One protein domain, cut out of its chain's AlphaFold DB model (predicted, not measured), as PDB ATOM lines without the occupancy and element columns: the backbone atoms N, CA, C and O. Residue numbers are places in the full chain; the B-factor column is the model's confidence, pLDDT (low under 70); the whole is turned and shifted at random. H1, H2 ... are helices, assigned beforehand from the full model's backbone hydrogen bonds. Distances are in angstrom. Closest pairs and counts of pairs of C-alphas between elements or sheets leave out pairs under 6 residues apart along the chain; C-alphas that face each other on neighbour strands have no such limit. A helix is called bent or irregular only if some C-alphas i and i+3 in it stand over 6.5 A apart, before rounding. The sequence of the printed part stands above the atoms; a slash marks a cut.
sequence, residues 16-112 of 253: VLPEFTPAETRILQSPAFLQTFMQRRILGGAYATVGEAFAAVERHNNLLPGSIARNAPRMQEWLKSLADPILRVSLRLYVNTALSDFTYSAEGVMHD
ATOM      1  N   VAL A  16     181.623 132.157 120.805       45.56
ATOM      2  CA  VAL A  16     182.665 131.246 121.283       45.56
ATOM      3  C   VAL A  16     184.018 131.808 120.868       45.56
ATOM      4  O   VAL A  16     184.320 131.907 119.680       45.56
ATOM      5  N   LEU A  17     184.837 132.197 121.847       52.31
ATOM      6  CA  LEU A  17     186.233 132.533 121.578       52.31
ATOM      7  C   LEU A  17     186.952 131.288 121.045       52.31
ATOM      8  O   LEU A  17     186.743 130.201 121.593       52.31
ATOM      9  N   PRO A  18     187.795 131.423 120.007       58.47
ATOM     10  CA  PRO A  18     188.524 130.289 119.468       58.47
ATOM     11  C   PRO A  18     189.439 129.668 120.531       58.47
ATOM     12  O   PRO A  18     189.883 130.321 121.488       58.47
ATOM     13  N   GLU A  19     189.726 128.381 120.341       68.12
ATOM     14  CA  GLU A  19     190.754 127.677 121.106       68.12
ATOM     15  C   GLU A  19     192.100 128.407 121.025       68.12
ATOM     16  O   GLU A  19     192.321 129.233 120.133       68.12
ATOM     17  N   PHE A  20     192.992 128.147 121.983       69.44
ATOM     18  CA  PHE A  20     194.330 128.715 121.911       69.44
ATOM     19  C   PHE A  20     195.046 128.170 120.685       69.44
ATOM     20  O   PHE A  20     195.008 126.972 120.393       69.44
ATOM     21  N   THR A  21     195.734 129.047 119.967       71.19
ATOM     22  CA  THR A  21     196.589 128.591 118.872       71.19
ATOM     23  C   THR A  21     197.775 127.787 119.429       71.19
ATOM     24  O   THR A  21     198.152 127.944 120.598       71.19
ATOM     25  N   PRO A  22     198.451 126.959 118.612       68.56
ATOM     26  CA  PRO A  22     199.683 126.292 119.040       68.56
ATOM     27  C   PRO A  22     200.793 127.267 119.467       68.56
ATOM     28  O   PRO A  22     201.672 126.911 120.250       68.56
ATOM     29  N   ALA A  23     200.795 128.500 118.950       68.38
ATOM     30  CA  ALA A  23     201.725 129.542 119.380       68.38
ATOM     31  C   ALA A  23     201.364 130.072 120.776       68.38
ATOM     32  O   ALA A  23     202.218 130.090 121.658       68.38
ATOM     33  N   GLU A  24     200.093 130.409 121.002       73.44
ATOM     34  CA  GLU A  24     199.594 130.849 122.312       73.44
ATOM     35  C   GLU A  24     199.801 129.773 123.386       73.44
ATOM     36  O   GLU A  24     200.261 130.073 124.485       73.44
ATOM     37  N   THR A  25     199.549 128.506 123.049       78.50
ATOM     38  CA  THR A  25     199.767 127.362 123.950       78.50
ATOM     39  C   THR A  25     201.234 127.244 124.365       78.50
ATOM     40  O   THR A  25     201.529 127.040 125.540       78.50
ATOM     41  N   ARG A  26     202.172 127.439 123.428       78.62
ATOM     42  CA  ARG A  26     203.610 127.445 123.742       78.62
ATOM     43  C   ARG A  26     204.000 128.607 124.653       78.62
ATOM     44  O   ARG A  26     204.812 128.412 125.553       78.62
ATOM     45  N   ILE A  27     203.413 129.790 124.463       78.31
ATOM     46  CA  ILE A  27     203.658 130.947 125.338       78.31
ATOM     47  C   ILE A  27     203.148 130.659 126.753       78.31
ATOM     48  O   ILE A  27     203.893 130.856 127.710       78.31
ATOM     49  N   LEU A  28     201.935 130.117 126.887       83.31
ATOM     50  CA  LEU A  28     201.336 129.731 128.173       83.31
ATOM     51  C   LEU A  28     202.167 128.705 128.958       83.31
ATOM     52  O   LEU A  28     202.090 128.655 130.183       83.31
ATOM     53  N   GLN A  29     202.955 127.892 128.259       87.06
ATOM     54  CA  GLN A  29     203.860 126.903 128.848       87.06
ATOM     55  C   GLN A  29     205.273 127.453 129.086       87.06
ATOM     56  O   GLN A  29     206.097 126.783 129.707       87.06
ATOM     57  N   SER A  30     205.578 128.658 128.598       87.69
ATOM     58  CA  SER A  30     206.926 129.211 128.664       87.69
ATOM     59  C   SER A  30     207.252 129.755 130.066       87.69
ATOM     60  O   SER A  30     206.451 130.497 130.642       87.69
ATOM     61  N   PRO A  31     208.448 129.470 130.617       85.81
ATOM     62  CA  PRO A  31     208.854 130.002 131.918       85.81
ATOM     63  C   PRO A  31     208.851 131.536 131.979       85.81
ATOM     64  O   PRO A  31     208.431 132.108 132.980       85.81
ATOM     65  N   ALA A  32     209.261 132.201 130.893       82.12
ATOM     66  CA  ALA A  32     209.300 133.661 130.803       82.12
ATOM     67  C   ALA A  32     207.904 134.295 130.930       82.12
ATOM     68  O   ALA A  32     207.726 135.305 131.618       82.12
ATOM     69  N   PHE A  33     206.894 133.681 130.307       83.94
ATOM     70  CA  PHE A  33     205.508 134.105 130.475       83.94
ATOM     71  C   PHE A  33     205.027 133.839 131.897       83.94
ATOM     72  O   PHE A  33     204.534 134.749 132.555       83.94
ATOM     73  N   LEU A  34     205.221 132.620 132.404       87.00
ATOM     74  CA  LEU A  34     204.703 132.202 133.708       87.00
ATOM     75  C   LEU A  34     205.244 133.042 134.874       87.00
ATOM     76  O   LEU A  34     204.485 133.351 135.790       87.00
ATOM     77  N   GLN A  35     206.510 133.468 134.819       86.38
ATOM     78  CA  GLN A  35     207.115 134.339 135.838       86.38
ATOM     79  C   GLN A  35     206.435 135.705 135.947       86.38
ATOM     80  O   GLN A  35     206.376 136.283 137.029       86.38
ATOM     81  N   THR A  36     205.919 136.213 134.832       85.00
ATOM     82  CA  THR A  36     205.349 137.561 134.737       85.00
ATOM     83  C   THR A  36     203.839 137.547 134.565       85.00
ATOM     84  O   THR A  36     203.220 138.605 134.568       85.00
ATOM     85  N   PHE A  37     203.228 136.365 134.434       86.62
ATOM     86  CA  PHE A  37     201.841 136.191 134.015       86.62
ATOM     87  C   PHE A  37     200.875 137.014 134.863       86.62
ATOM     88  O   PHE A  37     200.101 137.784 134.316       86.62
ATOM     89  N   MET A  38     200.977 136.925 136.190       86.19
ATOM     90  CA  MET A  38     200.086 137.643 137.110       86.19
ATOM     91  C   MET A  38     200.318 139.159 137.134       86.19
ATOM     92  O   MET A  38     199.435 139.903 137.545       86.19
ATOM     93  N   GLN A  39     201.487 139.618 136.693       84.69
ATOM     94  CA  GLN A  39     201.876 141.030 136.673       84.69
ATOM     95  C   GLN A  39     201.539 141.696 135.335       84.69
ATOM     96  O   GLN A  39     201.744 142.898 135.179       84.69
ATOM     97  N   ARG A  40     201.030 140.928 134.358       81.19
ATOM     98  CA  ARG A  40     200.665 141.460 133.045       81.19
ATOM     99  C   ARG A  40     199.564 142.497 133.181       81.19
ATOM    100  O   ARG A  40     198.624 142.322 133.956       81.19
ATOM    101  N   ARG A  41     199.703 143.588 132.433       68.75
ATOM    102  CA  ARG A  41     198.801 144.735 132.542       68.75
ATOM    103  C   ARG A  41     197.452 144.426 131.920       68.75
ATOM    104  O   ARG A  41     197.360 143.729 130.911       68.75
ATOM    105  N   ILE A  42     196.416 145.006 132.509       62.47
ATOM    106  CA  ILE A  42     195.103 145.120 131.887       62.47
ATOM    107  C   ILE A  42     194.959 146.555 131.398       62.47
ATOM    108  O   ILE A  42     194.983 147.492 132.192       62.47
ATOM    109  N   LEU A  43     194.822 146.739 130.086       54.12
ATOM    110  CA  LEU A  43     194.634 148.070 129.524       54.12
ATOM    111  C   LEU A  43     193.189 148.532 129.742       54.12
ATOM    112  O   LEU A  43     192.243 147.831 129.388       54.12
ATOM    113  N   GLY A  44     193.049 149.733 130.309       49.06
ATOM    114  CA  GLY A  44     191.766 150.413 130.468       49.06
ATOM    115  C   GLY A  44     190.821 149.784 131.491       49.06
ATOM    116  O   GLY A  44     189.627 149.874 131.287       49.06
ATOM    117  N   GLY A  45     191.294 149.117 132.548       48.78
ATOM    118  CA  GLY A  45     190.417 148.479 133.544       48.78
ATOM    119  C   GLY A  45     190.449 149.117 134.938       48.78
ATOM    120  O   GLY A  45     191.303 149.943 135.241       48.78
ATOM    121  N   ALA A  46     189.560 148.641 135.821       49.75
ATOM    122  CA  ALA A  46     189.582 148.910 137.269       49.75
ATOM    123  C   ALA A  46     190.717 148.176 138.022       49.75
ATOM    124  O   ALA A  46     190.915 148.396 139.215       49.75
ATOM    125  N   TYR A  47     191.428 147.280 137.333       56.59
ATOM    126  CA  TYR A  47     192.532 146.482 137.857       56.59
ATOM    127  C   TYR A  47     193.808 146.842 137.101       56.59
ATOM    128  O   TYR A  47     193.798 146.893 135.870       56.59
ATOM    129  N   ALA A  48     194.906 147.047 137.822       62.41
ATOM    130  CA  ALA A  48     196.201 147.369 137.233       62.41
ATOM    131  C   ALA A  48     196.840 146.142 136.558       62.41
ATOM    132  O   ALA A  48     197.592 146.274 135.588       62.41
ATOM    133  N   THR A  49     196.524 144.937 137.047       78.69
ATOM    134  CA  THR A  49     197.116 143.681 136.570       78.69
ATOM    135  C   THR A  49     196.083 142.576 136.374       78.69
ATOM    136  O   THR A  49     195.029 142.547 137.015       78.69
ATOM    137  N   VAL A  50     196.406 141.600 135.522       79.81
ATOM    138  CA  VAL A  50     195.595 140.382 135.376       79.81
ATOM    139  C   VAL A  50     195.520 139.591 136.674       79.81
ATOM    140  O   VAL A  50     194.505 138.952 136.921       79.81
ATOM    141  N   GLY A  51     196.532 139.676 137.541       82.62
ATOM    142  CA  GLY A  51     196.502 139.034 138.849       82.62
ATOM    143  C   GLY A  51     195.409 139.578 139.764       82.62
ATOM    144  O   GLY A  51     194.708 138.795 140.405       82.62
ATOM    145  N   GLU A  52     195.208 140.895 139.778       78.56
ATOM    146  CA  GLU A  52     194.119 141.535 140.526       78.56
ATOM    147  C   GLU A  52     192.743 141.131 139.984       78.56
ATOM    148  O   GLU A  52     191.858 140.744 140.755       78.56
ATOM    149  N   ALA A  53     192.579 141.137 138.657       77.31
ATOM    150  CA  ALA A  53     191.339 140.696 138.022       77.31
ATOM    151  C   ALA A  53     191.054 139.212 138.297       77.31
ATOM    152  O   ALA A  53     189.923 138.841 138.610       77.31
ATOM    153  N   PHE A  54     192.072 138.354 138.241       84.81
ATOM    154  CA  PHE A  54     191.944 136.932 138.547       84.81
ATOM    155  C   PHE A  54     191.566 136.681 140.002       84.81
ATOM    156  O   PHE A  54     190.652 135.899 140.247       84.81
ATOM    157  N   ALA A  55     192.176 137.385 140.955       82.38
ATOM    158  CA  ALA A  55     191.802 137.271 142.362       82.38
ATOM    159  C   ALA A  55     190.336 137.674 142.600       82.38
ATOM    160  O   ALA A  55     189.626 137.034 143.381       82.38
ATOM    161  N   ALA A  56     189.855 138.710 141.902       78.56
ATOM    162  CA  ALA A  56     188.449 139.086 141.935       78.56
ATOM    163  C   ALA A  56     187.566 137.990 141.320       78.56
ATOM    164  O   ALA A  56     186.603 137.564 141.954       78.56
ATOM    165  N   VAL A  57     187.888 137.493 140.123       79.50
ATOM    166  CA  VAL A  57     187.108 136.438 139.452       79.50
ATOM    167  C   VAL A  57     187.040 135.168 140.300       79.50
ATOM    168  O   VAL A  57     185.954 134.607 140.446       79.50
ATOM    169  N   GLU A  58     188.151 134.739 140.901       85.00
ATOM    170  CA  GLU A  58     188.186 133.557 141.767       85.00
ATOM    171  C   GLU A  58     187.256 133.714 142.971       85.00
ATOM    172  O   GLU A  58     186.476 132.808 143.260       85.00
ATOM    173  N   ARG A  59     187.267 134.889 143.611       82.44
ATOM    174  CA  ARG A  59     186.395 135.191 144.751       82.44
ATOM    175  C   ARG A  59     184.915 135.195 144.368       82.44
ATOM    176  O   ARG A  59     184.114 134.590 145.068       82.44
ATOM    177  N   HIS A  60     184.552 135.857 143.269       81.00
ATOM    178  CA  HIS A  60     183.150 135.975 142.849       81.00
ATOM    179  C   HIS A  60     182.557 134.649 142.356       81.00
ATOM    180  O   HIS A  60     181.346 134.465 142.418       81.00
ATOM    181  N   ASN A  61     183.399 133.729 141.876       79.19
ATOM    182  CA  ASN A  61     182.965 132.462 141.285       79.19
ATOM    183  C   ASN A  61     183.302 131.241 142.156       79.19
ATOM    184  O   ASN A  61     183.219 130.114 141.674       79.19
ATOM    185  N   ASN A  62     183.686 131.447 143.423       85.12
ATOM    186  CA  ASN A  62     184.072 130.387 144.364       85.12
ATOM    187  C   ASN A  62     185.132 129.419 143.802       85.12
ATOM    188  O   ASN A  62     185.110 128.217 144.078       85.12
ATOM    189  N   LEU A  63     186.063 129.934 142.999       85.75
ATOM    190  CA  LEU A  63     187.200 129.151 142.529       85.75
ATOM    191  C   LEU A  63     188.271 129.094 143.618       85.75
ATOM    192  O   LEU A  63     188.389 129.985 144.460       85.75
ATOM    193  N   LEU A  64     189.102 128.052 143.570       90.19
ATOM    194  CA  LEU A  64     190.258 127.963 144.456       90.19
ATOM    195  C   LEU A  64     191.202 129.155 144.202       90.19
ATOM    196  O   LEU A  64     191.567 129.383 143.045       90.19
ATOM    197  N   PRO A  65     191.660 129.870 145.247       88.69
ATOM    198  CA  PRO A  65     192.606 130.969 145.083       88.69
ATOM    199  C   PRO A  65     193.883 130.538 144.348       88.69
ATOM    200  O   PRO A  65     194.447 129.469 144.616       88.69
ATOM    201  N   GLY A  66     194.329 131.341 143.387       86.62
ATOM    202  CA  GLY A  66     195.474 131.060 142.522       86.62
ATOM    203  C   GLY A  66     195.292 129.841 141.611       86.62
ATOM    204  O   GLY A  66     196.277 129.296 141.108       86.62
ATOM    205  N   SER A  67     194.070 129.340 141.426       89.44
ATOM    206  CA  SER A  67     193.797 128.242 140.490       89.44
ATOM    207  C   SER A  67     194.029 128.665 139.046       89.44
ATOM    208  O   SER A  67     194.547 127.862 138.272       89.44
ATOM    209  N   ILE A  68     193.746 129.920 138.697       89.00
ATOM    210  CA  ILE A  68     193.969 130.437 137.343       89.00
ATOM    211  C   ILE A  68     195.468 130.419 137.014       89.00
ATOM    212  O   ILE A  68     195.876 129.861 135.995       89.00
ATOM    213  N   ALA A  69     196.305 130.944 137.916       89.06
ATOM    214  CA  ALA A  69     197.760 130.963 137.755       89.06
ATOM    215  C   ALA A  69     198.348 129.547 137.648       89.06
ATOM    216  O   ALA A  69     199.126 129.253 136.742       89.06
ATOM    217  N   ARG A  70     197.924 128.638 138.538       90.56
ATOM    218  CA  ARG A  70     198.389 127.241 138.562       90.56
ATOM    219  C   ARG A  70     198.023 126.460 137.304       90.56
ATOM    220  O   ARG A  70     198.717 125.508 136.959       90.56
ATOM    221  N   ASN A  71     196.942 126.838 136.630       94.06
ATOM    222  CA  ASN A  71     196.493 126.171 135.415       94.06
ATOM    223  C   ASN A  71     196.961 126.856 134.128       94.06
ATOM    224  O   ASN A  71     196.647 126.341 133.060       94.06
ATOM    225  N   ALA A  72     197.753 127.934 134.191       89.06
ATOM    226  CA  ALA A  72     198.279 128.616 133.005       89.06
ATOM    227  C   ALA A  72     198.914 127.669 131.957       89.06
ATOM    228  O   ALA A  72     198.500 127.748 130.799       89.06
ATOM    229  N   PRO A  73     199.774 126.688 132.314       90.50
ATOM    230  CA  PRO A  73     200.386 125.783 131.327       90.50
ATOM    231  C   PRO A  73     199.398 124.851 130.604       90.50
ATOM    232  O   PRO A  73     199.706 124.319 129.537       90.50
ATOM    233  N   ARG A  74     198.214 124.643 131.190       91.12
ATOM    234  CA  ARG A  74     197.131 123.777 130.693       91.12
ATOM    235  C   ARG A  74     195.807 124.534 130.588       91.12
ATOM    236  O   ARG A  74     194.728 123.973 130.780       91.12
ATOM    237  N   MET A  75     195.889 125.835 130.301       89.62
ATOM    238  CA  MET A  75     194.750 126.751 130.382       89.62
ATOM    239  C   MET A  75     193.592 126.303 129.488       89.62
ATOM    240  O   MET A  75     192.442 126.388 129.895       89.62
ATOM    241  N   GLN A  76     193.873 125.773 128.294       85.56
ATOM    242  CA  GLN A  76     192.830 125.281 127.393       85.56
ATOM    243  C   GLN A  76     191.987 124.161 128.015       85.56
ATOM    244  O   GLN A  76     190.758 124.210 127.980       85.56
ATOM    245  N   GLU A  77     192.645 123.150 128.575       91.06
ATOM    246  CA  GLU A  77     192.000 121.989 129.194       91.06
ATOM    247  C   GLU A  77     191.238 122.402 130.450       91.06
ATOM    248  O   GLU A  77     190.101 121.984 130.661       91.06
ATOM    249  N   TRP A  78     191.839 123.289 131.243       93.00
ATOM    250  CA  TRP A  78     191.215 123.813 132.447       93.00
ATOM    251  C   TRP A  78     189.982 124.669 132.140       93.00
ATOM    252  O   TRP A  78     188.934 124.471 132.739       93.00
ATOM    253  N   LEU A  79     190.034 125.556 131.142       86.25
ATOM    254  CA  LEU A  79     188.858 126.320 130.712       86.25
ATOM    255  C   LEU A  79     187.725 125.402 130.234       86.25
ATOM    256  O   LEU A  79     186.558 125.665 130.529       86.25
ATOM    257  N   LYS A  80     188.052 124.312 129.527       87.00
ATOM    258  CA  LYS A  80     187.070 123.307 129.087       87.00
ATOM    259  C   LYS A  80     186.427 122.551 130.253       87.00
ATOM    260  O   LYS A  80     185.277 122.143 130.109       87.00
ATOM    261  N   SER A  81     187.125 122.384 131.378       88.06
ATOM    262  CA  SER A  81     186.583 121.699 132.559       88.06
ATOM    263  C   SER A  81     185.646 122.568 133.403       88.06
ATOM    264  O   SER A  81     184.881 122.032 134.204       88.06
ATOM    265  N   LEU A  82     185.645 123.892 133.208       84.44
ATOM    266  CA  LEU A  82     184.704 124.791 133.877       84.44
ATOM    267  C   LEU A  82     183.283 124.583 133.341       84.44
ATOM    268  O   LEU A  82     183.055 124.662 132.133       84.44
ATOM    269  N   ALA A  83     182.326 124.356 134.243       81.38
ATOM    270  CA  ALA A  83     180.923 124.127 133.894       81.38
ATOM    271  C   ALA A  83     180.217 125.392 133.376       81.38
ATOM    272  O   ALA A  83     179.328 125.289 132.532       81.38
ATOM    273  N   ASP A  84     180.622 126.576 133.850       75.56
ATOM    274  CA  ASP A  84     180.016 127.846 133.452       75.56
ATOM    275  C   ASP A  84     180.640 128.386 132.143       75.56
ATOM    276  O   ASP A  84     181.824 128.753 132.116       75.56
ATOM    277  N   PRO A  85     179.861 128.471 131.045       66.00
ATOM    278  CA  PRO A  85     180.341 128.995 129.772       66.00
ATOM    279  C   PRO A  85     180.647 130.500 129.809       66.00
ATOM    280  O   PRO A  85     181.523 130.948 129.069       66.00
ATOM    281  N   ILE A  86     179.971 131.287 130.652       66.50
ATOM    282  CA  ILE A  86     180.213 132.730 130.778       66.50
ATOM    283  C   ILE A  86     181.551 132.956 131.476       66.50
ATOM    284  O   ILE A  86     182.403 133.677 130.956       66.50
ATOM    285  N   LEU A  87     181.776 132.275 132.601       71.12
ATOM    286  CA  LEU A  87     183.055 132.294 133.309       71.12
ATOM    287  C   LEU A  87     184.218 131.868 132.404       71.12
ATOM    288  O   LEU A  87     185.261 132.523 132.383       71.12
ATOM    289  N   ARG A  88     184.025 130.807 131.611       70.94
ATOM    290  CA  ARG A  88     185.017 130.333 130.637       70.94
ATOM    291  C   ARG A  88     185.419 131.429 129.651       70.94
ATOM    292  O   ARG A  88     186.611 131.628 129.412       70.94
ATOM    293  N   VAL A  89     184.441 132.131 129.079       64.69
ATOM    294  CA  VAL A  89     184.679 133.223 128.124       64.69
ATOM    295  C   VAL A  89     185.396 134.388 128.804       64.69
ATOM    296  O   VAL A  89     186.406 134.857 128.284       64.69
ATOM    297  N   SER A  90     184.950 134.801 129.990       68.56
ATOM    298  CA  SER A  90     185.575 135.890 130.751       68.56
ATOM    299  C   SER A  90     187.032 135.596 131.114       68.56
ATOM    300  O   SER A  90     187.900 136.452 130.957       68.56
ATOM    301  N   LEU A  91     187.347 134.371 131.536       76.25
ATOM    302  CA  LEU A  91     188.726 133.970 131.822       76.25
ATOM    303  C   LEU A  91     189.583 133.912 130.553       76.25
ATOM    304  O   LEU A  91     190.708 134.410 130.552       76.25
ATOM    305  N   ARG A  92     189.047 133.366 129.453       76.31
ATOM    306  CA  ARG A  92     189.733 133.331 128.148       76.31
ATOM    307  C   ARG A  92     190.126 134.735 127.687       76.31
ATOM    308  O   ARG A  92     191.210 134.905 127.135       76.31
ATOM    309  N   LEU A  93     189.256 135.711 127.926       70.44
ATOM    310  CA  LEU A  93     189.478 137.120 127.637       70.44
ATOM    311  C   LEU A  93     190.687 137.669 128.411       70.44
ATOM    312  O   LEU A  93     191.661 138.082 127.786       70.44
ATOM    313  N   TYR A  94     190.693 137.589 129.741       74.69
ATOM    314  CA  TYR A  94     191.822 138.075 130.548       74.69
ATOM    315  C   TYR A  94     193.152 137.380 130.224       74.69
ATOM    316  O   TYR A  94     194.202 138.024 130.186       74.69
ATOM    317  N   VAL A  95     193.125 136.075 129.933       77.12
ATOM    318  CA  VAL A  95     194.329 135.348 129.499       77.12
ATOM    319  C   VAL A  95     194.833 135.868 128.151       77.12
ATOM    320  O   VAL A  95     196.040 136.007 127.967       77.12
ATOM    321  N   ASN A  96     193.938 136.208 127.219       72.56
ATOM    322  CA  ASN A  96     194.328 136.826 125.951       72.56
ATOM    323  C   ASN A  96     194.941 138.213 126.133       72.56
ATOM    324  O   ASN A  96     195.905 138.524 125.440       72.56
ATOM    325  N   THR A  97     194.451 139.017 127.080       70.94
ATOM    326  CA  THR A  97     195.117 140.278 127.434       70.94
ATOM    327  C   THR A  97     196.540 140.028 127.903       70.94
ATOM    328  O   THR A  97     197.458 140.664 127.395       70.94
ATOM    329  N   ALA A  98     196.748 139.061 128.801       75.44
ATOM    330  CA  ALA A  98     198.085 138.725 129.286       75.44
ATOM    331  C   ALA A  98     199.013 138.241 128.163       75.44
ATOM    332  O   ALA A  98     200.168 138.657 128.094       75.44
ATOM    333  N   LEU A  99     198.514 137.374 127.274       71.62
ATOM    334  CA  LEU A  99     199.263 136.884 126.114       71.62
ATOM    335  C   LEU A  99     199.612 138.013 125.147       71.62
ATOM    336  O   LEU A  99     200.720 138.046 124.615       71.62
ATOM    337  N   SER A 100     198.688 138.946 124.943       68.00
ATOM    338  CA  SER A 100     198.905 140.104 124.089       68.00
ATOM    339  C   SER A 100     199.917 141.070 124.696       68.00
ATOM    340  O   SER A 100     200.834 141.484 123.999       68.00
ATOM    341  N   ASP A 101     199.815 141.386 125.988       70.19
ATOM    342  CA  ASP A 101     200.811 142.213 126.684       70.19
ATOM    343  C   ASP A 101     202.193 141.540 126.667       70.19
ATOM    344  O   ASP A 101     203.188 142.197 126.391       70.19
ATOM    345  N   PHE A 102     202.268 140.217 126.844       72.00
ATOM    346  CA  PHE A 102     203.531 139.480 126.740       72.00
ATOM    347  C   PHE A 102     204.137 139.509 125.334       72.00
ATOM    348  O   PHE A 102     205.342 139.687 125.183       72.00
ATOM    349  N   THR A 103     203.311 139.301 124.308       68.56
ATOM    350  CA  THR A 103     203.779 139.176 122.920       68.56
ATOM    351  C   THR A 103     204.140 140.529 122.329       68.56
ATOM    352  O   THR A 103     205.099 140.636 121.570       68.56
ATOM    353  N   TYR A 104     203.356 141.550 122.665       58.59
ATOM    354  CA  TYR A 104     203.453 142.850 122.027       58.59
ATOM    355  C   TYR A 104     204.111 143.897 122.917       58.59
ATOM    356  O   TYR A 104     204.710 144.788 122.359       58.59
ATOM    357  N   SER A 105     204.102 143.787 124.253       58.50
ATOM    358  CA  SER A 105     204.652 144.805 125.167       58.50
ATOM    359  C   SER A 105     205.846 144.305 125.993       58.50
ATOM    360  O   SER A 105     205.888 144.422 127.219       58.50
ATOM    361  N   ALA A 106     206.862 143.758 125.319       51.94
ATOM    362  CA  ALA A 106     208.084 143.277 125.973       51.94
ATOM    363  C   ALA A 106     208.852 144.381 126.739       51.94
ATOM    364  O   ALA A 106     209.529 144.080 127.718       51.94
ATOM    365  N   GLU A 107     208.703 145.650 126.340       50.16
ATOM    366  CA  GLU A 107     209.395 146.813 126.927       50.16
ATOM    367  C   GLU A 107     208.486 147.698 127.803       50.16
ATOM    368  O   GLU A 107     208.894 148.765 128.257       50.16
ATOM    369  N   GLY A 108     207.226 147.306 128.034       44.59
ATOM    370  CA  GLY A 108     206.276 148.107 128.819       44.59
ATOM    371  C   GLY A 108     205.736 149.357 128.106       44.59
ATOM    372  O   GLY A 108     204.860 150.039 128.646       44.59
ATOM    373  N   VAL A 109     206.177 149.634 126.878       43.25
ATOM    374  CA  VAL A 109     205.675 150.735 126.047       43.25
ATOM    375  C   VAL A 109     204.272 150.397 125.527       43.25
ATOM    376  O   VAL A 109     203.961 149.242 125.224       43.25
ATOM    377  N   MET A 110     203.388 151.397 125.505       44.03
ATOM    378  CA  MET A 110     202.016 151.273 125.009       44.03
ATOM    379  C   MET A 110     202.056 150.994 123.500       44.03
ATOM    380  O   MET A 110     202.480 151.851 122.728       44.03
ATOM    381  N   HIS A 111     201.657 149.789 123.087       48.28
ATOM    382  CA  HIS A 111     201.545 149.449 121.669       48.28
ATOM    383  C   HIS A 111     200.221 149.943 121.094       48.28
ATOM    384  O   HIS A 111     199.200 149.964 121.786       48.28
ATOM    385  N   ASP A 112     200.278 150.350 119.827       49.25
ATOM    386  CA  ASP A 112     199.144 150.824 119.041       49.25
ATOM    387  C   ASP A 112     197.956 149.845 119.184       49.25
ATOM    388  O   ASP A 112     198.126 148.638 118.971       49.25
TER     389      ASP A 112
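AT A GLANCE: This is residues 16 to 112 of the 253 residues of an uncharacterized protein of Rhodotorula sp. CCFEE 5036 (UniProt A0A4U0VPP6). One long helix, H6, runs through the core, and five shorter helices form an arc part of the way round it. H3 and H5 run back along H6, H1 crosses it, and H2 and the very short H4 complete the arc. The printed part has 97 residues with six named helices, H1 to H6 in chain order, and no named strand: all helix. It is compact, with a radius of gyration of the C-alphas of 12.7 A, and rounded, spanning 36 by 31 by 25 A.

HOW THE PARTS SIT: H6, residues 85 to 104, touches H3, residues 50 to 60, with residues 94 to 98 alone; the closest C-alphas, of Tyr 94 and Val 50, are 6.5 A apart. Their tilt is shallow, 10 degrees, opposite ways. H5, residues 72 to 81, forms a helical hairpin with H6 at a shallow tilt of 21 degrees; Leu 79 and Arg 88 have the closest C-alphas, 5.6 A apart. H1, residues 22 to 28, only just touches H6, with 3 pairs of C-alphas within 8 A, about perpendicular at 86 degrees; the closest are those of Glu 24 and Leu 99, 7.1 A apart. H2, residues 31 to 39, touches H3, closest at the C-alphas of Met 38 and Gly 51, 4.2 A apart. H4, residues 67 to 70, only just touches H3, with 3 pairs within 8 A; the closest C-alphas, of Phe 54 and Ile 68, are 6.9 A apart. H3 and H5 are apart. Every O i to N i+4 pair is within hydrogen-bond range in H1, H3 and H6; H5 has 4 of 6, H2 has 2 of 5 beside 3 of 6 O i to N i+3 pairs, and H4 is too short for an i+4 pair.

IN THESE COORDINATES: H6 measures 28.0 A from C-alpha 85 at (180.341, 128.995, 129.772) to C-alpha 104 at (203.453, 142.850, 122.027). H3 measures 15.2 A, H2 13.9 A, H5 13.6 A, H1 9.9 A and H4 5.1 A. H1 begins at C-alpha 22, (199.683, 126.292, 119.040). H2 and H5 are irregular: C-alphas 35 and 38 are 7.9 A apart, C-alphas 73 and 76 8.5 A.

THE WHOLE: The two C-alphas farthest apart, of Ala 83 and Val 109, are 37.2 A apart. The printed part has no cut, and no link between helices is long. Mean pLDDT of the printed part is 74.7; it is under 70 in 30 residues, among them 16 to 20, 41 to 48 and 103 to 112.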